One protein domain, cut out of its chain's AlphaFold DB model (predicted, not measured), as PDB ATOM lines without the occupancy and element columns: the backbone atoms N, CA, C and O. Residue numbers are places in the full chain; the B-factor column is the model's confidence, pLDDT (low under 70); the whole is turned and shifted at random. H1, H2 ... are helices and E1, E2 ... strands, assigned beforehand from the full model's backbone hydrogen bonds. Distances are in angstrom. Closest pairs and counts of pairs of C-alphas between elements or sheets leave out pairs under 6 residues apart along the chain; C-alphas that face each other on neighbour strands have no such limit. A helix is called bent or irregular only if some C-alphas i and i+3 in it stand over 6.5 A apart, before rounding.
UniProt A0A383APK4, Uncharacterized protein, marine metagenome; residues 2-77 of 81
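What this domain is: This is residues 2 to 77 of the 81 residues of an uncharacterized protein of marine metagenome (UniProt A0A383APK4). A helical hairpin, H2 and H3, and a small strand hairpin, E1 and E2, make opposite ends of a flat, loose model; two chain stretches between them pair briefly, residues 23 to 24 with 41 to 42, antiparallel. H1 lies to one side, touching no helix. The 76 printed residues run H1, E1, E2, H2, H3, mostly helix with one antiparallel sheet, E1 - E2; the radius of gyration of the C-alphas is 15.7 A, the spans 44 by 34 by 18 A.

How they stand to each other: Start at H1, residues 2 to 12, apart from H2, residues 48 to 61, and H3, residues 66 to 76. Next find the hairpin of E1, residues 30 to 32, and E2, residues 36 to 38: N 32 and O 36 are 2.7 A apart, within hydrogen-bond range. H2 and H3 touch, closest at the C-alphas of Glu 58 and Tyr 66, 5.2 A, at a shallow tilt of 25 degrees, opposite ways. O i to N i+4 pairs are all within range in H1, 9 of 10 in H2 and 1 of 7 in H3, whose i+3 pairs are 5 of 8.

Where its parts are: Find C-alpha 2 at (2.240, -20.567, -5.077); H1 runs 15.5 A. E1 and E2 each span 6.5 A. H2 runs 21.3 A, only just irregular, C-alphas 48 and 51 being 6.8 A apart; H3 runs 17.4 A to C-alpha 76 at (14.898, -5.762, 1.200), irregular, C-alphas 72 and 75 being 7.1 A apart.

The domain as a whole: The farthest C-alphas, Asn 33 and Leu 61, are 45.5 A apart. The printed part has no cut; the link H1 to E1 is long, and residue 2 has pLDDT under 70.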
ATOM      1  N   THR A   2       1.177 -20.288  -6.060       59.31
ATOM      2  CA  THR A   2       2.240 -20.567  -5.077       59.31
ATOM      3  C   THR A   2       3.652 -20.586  -5.684       59.31
ATOM      4  O   THR A   2       4.575 -20.019  -5.111       59.31
ATOM      5  N   SER A   3       3.826 -21.163  -6.883       70.00
ATOM      6  CA  SER A   3       5.135 -21.188  -7.551       70.00
ATOM      7  C   SER A   3       5.653 -19.801  -7.939       70.00
ATOM      8  O   SER A   3       6.861 -19.636  -7.998       70.00
ATOM      9  N   THR A   4       4.769 -18.829  -8.191       82.50
ATOM     10  CA  THR A   4       5.138 -17.462  -8.591       82.50
ATOM     11  C   THR A   4       5.722 -16.689  -7.411       82.50
ATOM     12  O   THR A   4       6.757 -16.048  -7.542       82.50
ATOM     13  N   VAL A   5       5.108 -16.826  -6.231       82.12
ATOM     14  CA  VAL A   5       5.611 -16.222  -4.988       82.12
ATOM     15  C   VAL A   5       6.975 -16.811  -4.621       82.12
ATOM     16  O   VAL A   5       7.907 -16.081  -4.293       82.12
ATOM     17  N   PHE A   6       7.128 -18.134  -4.741       79.25
ATOM     18  CA  PHE A   6       8.411 -18.789  -4.489       79.25
ATOM     19  C   PHE A   6       9.476 -18.455  -5.541       79.25
ATOM     20  O   PHE A   6      10.635 -18.271  -5.174       79.25
ATOM     21  N   SER A   7       9.115 -18.343  -6.826       84.62
ATOM     22  CA  SER A   7      10.064 -17.916  -7.859       84.62
ATOM     23  C   SER A   7      10.509 -16.476  -7.648       84.62
ATOM     24  O   SER A   7      11.698 -16.210  -7.751       84.62
ATOM     25  N   PHE A   8       9.599 -15.573  -7.266       88.00
ATOM     26  CA  PHE A   8       9.971 -14.206  -6.911       88.00
ATOM     27  C   PHE A   8      10.954 -14.186  -5.741       88.00
ATOM     28  O   PHE A   8      12.016 -13.577  -5.840       88.00
ATOM     29  N   GLY A   9      10.631 -14.900  -4.655       86.94
ATOM     30  CA  GLY A   9      11.517 -15.011  -3.500       86.94
ATOM     31  C   GLY A   9      12.912 -15.475  -3.909       86.94
ATOM     32  O   GLY A   9      13.882 -14.817  -3.559       86.94
ATOM     33  N   ARG A  10      13.010 -16.536  -4.720       86.19
ATOM     34  CA  ARG A  10      14.280 -17.077  -5.231       86.19
ATOM     35  C   ARG A  10      15.046 -16.097  -6.123       86.19
ATOM     36  O   ARG A  10      16.263 -16.008  -5.993       86.19
ATOM     37  N   ASP A  11      14.355 -15.437  -7.049       89.44
ATOM     38  CA  ASP A  11      14.988 -14.697  -8.143       89.44
ATOM     39  C   ASP A  11      15.295 -13.238  -7.763       89.44
ATOM     40  O   ASP A  11      16.257 -12.670  -8.272       89.44
ATOM     41  N   GLN A  12      14.492 -12.640  -6.879       87.62
ATOM     42  CA  GLN A  12      14.589 -11.228  -6.481       87.62
ATOM     43  C   GLN A  12      14.912 -11.062  -4.990       87.62
ATOM     44  O   GLN A  12      15.594 -10.121  -4.595       87.62
ATOM     45  N   GLY A  13      14.445 -11.976  -4.140       86.88
ATOM     46  CA  GLY A  13      14.597 -11.874  -2.691       86.88
ATOM     47  C   GLY A  13      16.048 -11.975  -2.215       86.88
ATOM     48  O   GLY A  13      16.851 -12.760  -2.727       86.88
ATOM     49  N   HIS A  14      16.379 -11.231  -1.159       87.06
ATOM     50  CA  HIS A  14      17.694 -11.312  -0.528       87.06
ATOM     51  C   HIS A  14      17.938 -12.735   0.001       87.06
ATOM     52  O   HIS A  14      17.163 -13.258   0.807       87.06
ATOM     53  N   PHE A  15      18.981 -13.402  -0.502       88.31
ATOM     54  CA  PHE A  15      19.231 -14.835  -0.287       88.31
ATOM     55  C   PHE A  15      18.018 -15.739  -0.565       88.31
ATOM     56  O   PHE A  15      17.825 -16.748   0.121       88.31
ATOM     57  N   GLY A  16      17.181 -15.382  -1.537       86.12
ATOM     58  CA  GLY A  16      16.012 -16.174  -1.894       86.12
ATOM     59  C   GLY A  16      14.793 -15.969  -0.980       86.12
ATOM     60  O   GLY A  16      13.901 -16.819  -0.974       86.12
ATOM     61  N   ARG A  17      14.765 -14.911  -0.153       85.81
ATOM     62  CA  ARG A  17      13.750 -14.706   0.899       85.81
ATOM     63  C   ARG A  17      12.899 -13.456   0.678       85.81
ATOM     64  O   ARG A  17      13.381 -12.429   0.216       85.81
ATOM     65  N   ILE A  18      11.647 -13.552   1.119       88.25
ATOM     66  CA  ILE A  18      10.727 -12.429   1.346       88.25
ATOM     67  C   ILE A  18      10.667 -12.237   2.872       88.25
ATOM     68  O   ILE A  18      10.403 -13.205   3.589       88.25
ATOM     69  N   LEU A  19      11.004 -11.047   3.378       82.81
ATOM     70  CA  LEU A  19      11.433 -10.872   4.778       82.81
ATOM     71  C   LEU A  19      10.370 -10.355   5.753       82.81
ATOM     72  O   LEU A  19      10.477 -10.634   6.939       82.81
ATOM     73  N   ASN A  20       9.384  -9.585   5.307       74.62
ATOM     74  CA  ASN A  20       8.409  -8.956   6.216       74.62
ATOM     75  C   ASN A  20       6.972  -8.985   5.672       74.62
ATOM     76  O   ASN A  20       6.059  -8.386   6.233       74.62
ATOM     77  N   GLN A  21       6.763  -9.625   4.525       74.94
ATOM     78  CA  GLN A  21       5.509  -9.537   3.795       74.94
ATOM     79  C   GLN A  21       4.712 -10.829   3.928       74.94
ATOM     80  O   GLN A  21       5.194 -11.918   3.601       74.94
ATOM     81  N   ALA A  22       3.445 -10.683   4.310       84.94
ATOM     82  CA  ALA A  22       2.413 -11.613   3.885       84.94
ATOM     83  C   ALA A  22       2.012 -11.253   2.450       84.94
ATOM     84  O   ALA A  22       1.666 -10.109   2.159       84.94
ATOM     85  N   VAL A  23       2.050 -12.230   1.551       88.31
ATOM     86  CA  VAL A  23       1.674 -12.036   0.150       88.31
ATOM     87  C   VAL A  23       0.190 -12.321   0.014       88.31
ATOM     88  O   VAL A  23      -0.223 -13.482  -0.005       88.31
ATOM     89  N   VAL A  24      -0.618 -11.267  -0.028       90.31
ATOM     90  CA  VAL A  24      -2.070 -11.372  -0.209       90.31
ATOM     91  C   VAL A  24      -2.378 -11.580  -1.687       90.31
ATOM     92  O   VAL A  24      -1.902 -10.834  -2.537       90.31
ATOM     93  N   VAL A  25      -3.194 -12.586  -2.005       91.06
ATOM     94  CA  VAL A  25      -3.645 -12.810  -3.382       91.06
ATOM     95  C   VAL A  25      -4.909 -11.992  -3.614       91.06
ATOM     96  O   VAL A  25      -6.008 -12.443  -3.289       91.06
ATOM     97  N   GLU A  26      -4.752 -10.789  -4.165       91.19
ATOM     98  CA  GLU A  26      -5.836  -9.814  -4.349       91.19
ATOM     99  C   GLU A  26      -7.065 -10.414  -5.046       91.19
ATOM    100  O   GLU A  26      -8.192 -10.230  -4.598       91.19
ATOM    101  N   GLN A  27      -6.855 -11.243  -6.072       92.19
ATOM    102  CA  GLN A  27      -7.923 -11.891  -6.845       92.19
ATOM    103  C   GLN A  27      -8.775 -12.876  -6.027       92.19
ATOM    104  O   GLN A  27      -9.809 -13.339  -6.502       92.19
ATOM    105  N   THR A  28      -8.324 -13.249  -4.829       94.31
ATOM    106  CA  THR A  28      -9.049 -14.151  -3.924       94.31
ATOM    107  C   THR A  28      -9.803 -13.409  -2.828       94.31
ATOM    108  O   THR A  28     -10.527 -14.047  -2.065       94.31
ATOM    109  N   LEU A  29      -9.630 -12.087  -2.738       95.81
ATOM    110  CA  LEU A  29     -10.314 -11.271  -1.750       95.81
ATOM    111  C   LEU A  29     -11.810 -11.227  -2.050       95.81
ATOM    112  O   LEU A  29     -12.244 -10.961  -3.169       95.81
ATOM    113  N   ASN A  30     -12.603 -11.475  -1.017       96.50
ATOM    114  CA  ASN A  30     -14.054 -11.440  -1.069       96.50
ATOM    115  C   ASN A  30     -14.605 -10.801   0.208       96.50
ATOM    116  O   ASN A  30     -14.117 -11.094   1.300       96.50
ATOM    117  N   VAL A  31     -15.646  -9.976   0.065       97.00
ATOM    118  CA  VAL A  31     -16.386  -9.392   1.189       97.00
ATOM    119  C   VAL A  31     -17.657 -10.203   1.419       97.00
ATOM    120  O   VAL A  31     -18.472 -10.379   0.515       97.00
ATOM    121  N   ARG A  32     -17.836 -10.706   2.636       95.69
ATOM    122  CA  ARG A  32     -19.016 -11.438   3.086       95.69
ATOM    123  C   ARG A  32     -19.781 -10.594   4.103       95.69
ATOM    124  O   ARG A  32     -19.184 -10.036   5.022       95.69
ATOM    125  N   ASN A  33     -21.102 -10.533   3.942       95.19
ATOM    126  CA  ASN A  33     -22.030  -9.849   4.854       95.19
ATOM    127  C   ASN A  33     -21.649  -8.388   5.168       95.19
ATOM    128  O   ASN A  33     -21.895  -7.917   6.273       95.19
ATOM    129  N   ASP A  34     -20.995  -7.695   4.231       95.12
ATOM    130  CA  ASP A  34     -20.525  -6.309   4.374       95.12
ATOM    131  C   ASP A  34     -19.567  -6.042   5.558       95.12
ATOM    132  O   ASP A  34     -19.255  -4.890   5.853       95.12
ATOM    133  N   HIS A  35     -19.069  -7.085   6.236       95.44
ATOM    134  CA  HIS A  35     -18.244  -6.937   7.443       95.44
ATOM    135  C   HIS A  35     -17.109  -7.965   7.579       95.44
ATOM    136  O   HIS A  35     -16.397  -7.965   8.582       95.44
ATOM    137  N   GLU A  36     -16.950  -8.892   6.636       97.00
ATOM    138  CA  GLU A  36     -15.936  -9.946   6.713       97.00
ATOM    139  C   GLU A  36     -15.156 -10.032   5.406       97.00
ATOM    140  O   GLU A  36     -15.742 -10.217   4.346       97.00
ATOM    141  N   ILE A  37     -13.829  -9.921   5.480       96.25
ATOM    142  CA  ILE A  37     -12.942 -10.078   4.326       96.25
ATOM    143  C   ILE A  37     -12.292 -11.455   4.404       96.25
ATOM    144  O   ILE A  37     -11.645 -11.793   5.394       96.25
ATOM    145  N   THR A  38     -12.445 -12.242   3.346       96.25
ATOM    146  CA  THR A  38     -11.846 -13.574   3.209       96.25
ATOM    147  C   THR A  38     -10.933 -13.618   1.993       96.25
ATOM    148  O   THR A  38     -11.246 -12.990   0.987       96.25
ATOM    149  N   GLY A  39      -9.854 -14.395   2.049       94.38
ATOM    150  CA  GLY A  39      -8.963 -14.617   0.912       94.38
ATOM    151  C   GLY A  39      -7.791 -15.519   1.274       94.38
ATOM    152  O   GLY A  39      -7.707 -16.035   2.390       94.38
ATOM    153  N   PHE A  40      -6.880 -15.708   0.326       92.25
ATOM    154  CA  PHE A  40      -5.642 -16.449   0.529       92.25
ATOM    155  C   PHE A  40      -4.462 -15.496   0.717       92.25
ATOM    156  O   PHE A  40      -4.336 -14.481   0.029       92.25
ATOM    157  N   CYS A  41      -3.554 -15.870   1.616       90.12
ATOM    158  CA  CYS A  41      -2.241 -15.253   1.722       90.12
ATOM    159  C   CYS A  41      -1.153 -16.322   1.839       90.12
ATOM    160  O   CYS A  41      -1.405 -17.441   2.295       90.12
ATOM    161  N   PHE A  42       0.057 -15.972   1.414       87.12
ATOM    162  CA  PHE A  42       1.251 -16.787   1.590       87.12
ATOM    163  C   PHE A  42       2.214 -16.072   2.526       87.12
ATOM    164  O   PHE A  42       2.584 -14.925   2.277       87.12
ATOM    165  N   THR A  43       2.663 -16.771   3.563       81.88
ATOM    166  CA  THR A  43       3.700 -16.265   4.463       81.88
ATOM    167  C   THR A  43       4.984 -17.060   4.234       81.88
ATOM    168  O   THR A  43       4.974 -18.284   4.386       81.88
ATOM    169  N   PRO A  44       6.100 -16.408   3.881       76.38
ATOM    170  CA  PRO A  44       7.398 -17.062   3.793       76.38
ATOM    171  C   PRO A  44       7.865 -17.448   5.203       76.38
ATOM    172  O   PRO A  44       8.219 -16.579   5.998       76.38
ATOM    173  N   GLN A  45       7.858 -18.747   5.519       72.88
ATOM    174  CA  GLN A  45       8.113 -19.252   6.876       72.88
ATOM    175  C   GLN A  45       9.479 -18.819   7.440       72.88
ATOM    176  O   GLN A  45       9.560 -18.417   8.598       72.88
ATOM    177  N   ASP A  46      10.531 -18.852   6.616       75.81
ATOM    178  CA  ASP A  46      11.906 -18.601   7.070       75.81
ATOM    179  C   ASP A  46      12.309 -17.121   7.050       75.81
ATOM    180  O   ASP A  46      13.257 -16.727   7.723       75.81
ATOM    181  N   GLY A  47      11.638 -16.300   6.239       79.50
ATOM    182  CA  GLY A  47      11.980 -14.886   6.081       79.50
ATOM    183  C   GLY A  47      11.221 -13.982   7.047       79.50
ATOM    184  O   GLY A  47      11.824 -13.104   7.657       79.50
ATOM    185  N   ASN A  48       9.922 -14.240   7.234       82.25
ATOM    186  CA  ASN A  48       8.991 -13.327   7.903       82.25
ATOM    187  C   ASN A  48       9.351 -13.012   9.368       82.25
ATOM    188  O   ASN A  48       9.032 -11.949   9.895       82.25
ATOM    189  N   SER A  49      10.009 -13.944  10.055       87.56
ATOM    190  CA  SER A  49      10.374 -13.788  11.466       87.56
ATOM    191  C   SER A  49      11.629 -12.940  11.684       87.56
ATOM    192  O   SER A  49      11.860 -12.488  12.808       87.56
ATOM    193  N   ILE A  50      12.436 -12.705  10.643       88.88
ATOM    194  CA  ILE A  50      13.750 -12.066  10.775       88.88
ATOM    195  C   ILE A  50      13.591 -10.615  11.219       88.88
ATOM    196  O   ILE A  50      14.172 -10.234  12.236       88.88
ATOM    197  N   LEU A  51      12.760  -9.823  10.528       89.81
ATOM    198  CA  LEU A  51      12.562  -8.424  10.908       89.81
ATOM    199  C   LEU A  51      11.960  -8.306  12.308       89.81
ATOM    200  O   LEU A  51      12.428  -7.498  13.100       89.81
ATOM    201  N   SER A  52      10.968  -9.137  12.633       90.62
ATOM    202  CA  SER A  52      10.336  -9.125  13.959       90.62
ATOM    203  C   SER A  52      11.345  -9.432  15.072       90.62
ATOM    204  O   SER A  52      11.332  -8.788  16.119       90.62
ATOM    205  N   SER A  53      12.257 -10.379  14.834       93.56
ATOM    206  CA  SER A  53      13.304 -10.751  15.793       93.56
ATOM    207  C   SER A  53      14.346  -9.645  15.960       93.56
ATOM    208  O   SER A  53      14.721  -9.322  17.087       93.56
ATOM    209  N   VAL A  54      14.785  -9.034  14.854       94.00
ATOM    210  CA  VAL A  54      15.710  -7.891  14.876       94.00
ATOM    211  C   VAL A  54      15.060  -6.695  15.567       94.00
ATOM    212  O   VAL A  54      15.666  -6.124  16.465       94.00
ATOM    213  N   ALA A  55      13.817  -6.356  15.227       93.69
ATOM    214  CA  ALA A  55      13.084  -5.253  15.840       93.69
ATOM    215  C   ALA A  55      12.907  -5.451  17.350       93.69
ATOM    216  O   ALA A  55      13.114  -4.510  18.109       93.69
ATOM    217  N   ALA A  56      12.597  -6.669  17.807       95.69
ATOM    218  CA  ALA A  56      12.498  -6.971  19.234       95.69
ATOM    219  C   ALA A  56      13.845  -6.807  19.964       95.69
ATOM    220  O   ALA A  56      13.890  -6.240  21.057       95.69
ATOM    221  N   ALA A  57      14.945  -7.270  19.360       97.00
ATOM    222  CA  ALA A  57      16.285  -7.113  19.921       97.00
ATOM    223  C   ALA A  57      16.732  -5.640  19.946       97.00
ATOM    224  O   ALA A  57      17.223  -5.158  20.966       97.00
ATOM    225  N   GLU A  58      16.516  -4.906  18.853       97.19
ATOM    226  CA  GLU A  58      16.832  -3.481  18.736       97.19
ATOM    227  C   GLU A  58      15.982  -2.634  19.684       97.19
ATOM    228  O   GLU A  58      16.502  -1.712  20.300       97.19
ATOM    229  N   TRP A  59      14.703  -2.963  19.871       97.38
ATOM    230  CA  TRP A  59      13.842  -2.293  20.846       97.38
ATOM    231  C   TRP A  59      14.337  -2.499  22.280       97.38
ATOM    232  O   TRP A  59      14.361  -1.554  23.067       97.38
ATOM    233  N   PHE A  60      14.787  -3.713  22.616       97.94
ATOM    234  CA  PHE A  60      15.354  -4.010  23.932       97.94
ATOM    235  C   PHE A  60      16.659  -3.241  24.199       97.94
ATOM    236  O   PHE A  60      16.870  -2.754  25.308       97.94
ATOM    237  N   LEU A  61      17.534  -3.122  23.195       97.75
ATOM    238  CA  LEU A  61      18.836  -2.457  23.329       97.75
ATOM    239  C   LEU A  61      18.758  -0.930  23.167       97.75
ATOM    240  O   LEU A  61      19.496  -0.197  23.826       97.75
ATOM    241  N   TYR A  62      17.876  -0.448  22.294       97.31
ATOM    242  CA  TYR A  62      17.786   0.941  21.842       97.31
ATOM    243  C   TYR A  62      16.325   1.422  21.763       97.31
ATOM    244  O   TYR A  62      15.851   1.813  20.692       97.31
ATOM    245  N   PRO A  63      15.598   1.477  22.891       95.88
ATOM    246  CA  PRO A  63      14.146   1.699  22.910       95.88
ATOM    247  C   PRO A  63      13.688   3.020  22.276       95.88
ATOM    248  O   PRO A  63      12.540   3.132  21.858       95.88
ATOM    249  N   HIS A  64      14.567   4.023  22.187       96.88
ATOM    250  CA  HIS A  64      14.253   5.345  21.632       96.88
ATOM    251  C   HIS A  64      14.747   5.565  20.198       96.88
ATOM    252  O   HIS A  64      14.508   6.631  19.645       96.88
ATOM    253  N   SER A  65      15.460   4.601  19.609       96.44
ATOM    254  CA  SER A  65      16.020   4.740  18.255       96.44
ATOM    255  C   SER A  65      15.931   3.464  17.419       96.44
ATOM    256  O   SER A  65      16.554   3.389  16.361       96.44
ATOM    257  N   TYR A  66      15.243   2.425  17.899       96.19
ATOM    258  CA  TYR A  66      15.161   1.145  17.194       96.19
ATOM    259  C   TYR A  66      14.545   1.310  15.796       96.19
ATOM    260  O   TYR A  66      15.026   0.690  14.855       96.19
ATOM    261  N   GLU A  67      13.553   2.196  15.641       94.50
ATOM    262  CA  GLU A  67      12.883   2.464  14.361       94.50
ATOM    263  C   GLU A  67      13.855   2.974  13.303       94.50
ATOM    264  O   GLU A  67      13.836   2.470  12.184       94.50
ATOM    265  N   ASP A  68      14.752   3.894  13.665       96.00
ATOM    266  CA  ASP A  68      15.791   4.398  12.761       96.00
ATOM    267  C   ASP A  68      16.804   3.302  12.416       96.00
ATOM    268  O   ASP A  68      17.244   3.172  11.272       96.00
ATOM    269  N   LYS A  69      17.173   2.478  13.406       94.44
ATOM    270  CA  LYS A  69      18.182   1.424  13.243       94.44
ATOM    271  C   LYS A  69      17.720   0.307  12.318       94.44
ATOM    272  O   LYS A  69      18.518  -0.158  11.507       94.44
ATOM    273  N   ILE A  70      16.451  -0.095  12.391       94.38
ATOM    274  CA  ILE A  70      15.915  -1.157  11.526       94.38
ATOM    275  C   ILE A  70      15.750  -0.717  10.063       94.38
ATOM    276  O   ILE A  70      15.601  -1.577   9.195       94.38
ATOM    277  N   GLN A  71      15.825   0.587   9.751       94.00
ATOM    278  CA  GLN A  71      15.668   1.080   8.374       94.00
ATOM    279  C   GLN A  71      16.761   0.593   7.422       94.00
ATOM    280  O   GLN A  71      16.545   0.591   6.213       94.00
ATOM    281  N   CYS A  72      17.906   0.123   7.922       92.12
ATOM    282  CA  CYS A  72      18.926  -0.493   7.071       92.12
ATOM    283  C   CYS A  72      18.423  -1.745   6.328       92.12
ATOM    284  O   CYS A  72      19.002  -2.117   5.317       92.12
ATOM    285  N   LEU A  73      17.336  -2.372   6.795       91.00
ATOM    286  CA  LEU A  73      16.709  -3.528   6.149       91.00
ATOM    287  C   LEU A  73      15.622  -3.145   5.133       91.00
ATOM    288  O   LEU A  73      15.110  -4.025   4.442       91.00
ATOM    289  N   SER A  74      15.262  -1.859   5.042       90.06
ATOM    290  CA  SER A  74      14.156  -1.378   4.199       90.06
ATOM    291  C   SER A  74      14.347  -1.685   2.713       90.06
ATOM    292  O   SER A  74      13.374  -1.971   2.022       90.06
ATOM    293  N   GLU A  75      15.594  -1.720   2.238       90.25
ATOM    294  CA  GLU A  75      15.935  -2.064   0.851       90.25
ATOM    295  C   GLU A  75      15.553  -3.499   0.454       90.25
ATOM    296  O   GLU A  75      15.477  -3.816  -0.729       90.25
ATOM    297  N   TYR A  76      15.290  -4.372   1.432       88.88
ATOM    298  CA  TYR A  76      14.898  -5.762   1.200       88.88
ATOM    299  C   TYR A  76      13.382  -5.977   1.254       88.88
ATOM    300  O   TYR A  76      12.920  -7.124   1.227       88.88
ATOM    301  N   PHE A  77      12.601  -4.903   1.385       87.75
ATOM    302  CA  PHE A  77      11.150  -4.969   1.440       87.75
ATOM    303  C   PHE A  77      10.524  -4.673   0.080       87.75
ATOM    304  O   PHE A  77      10.996  -3.836  -0.682       87.75
TER     305      PHE A  77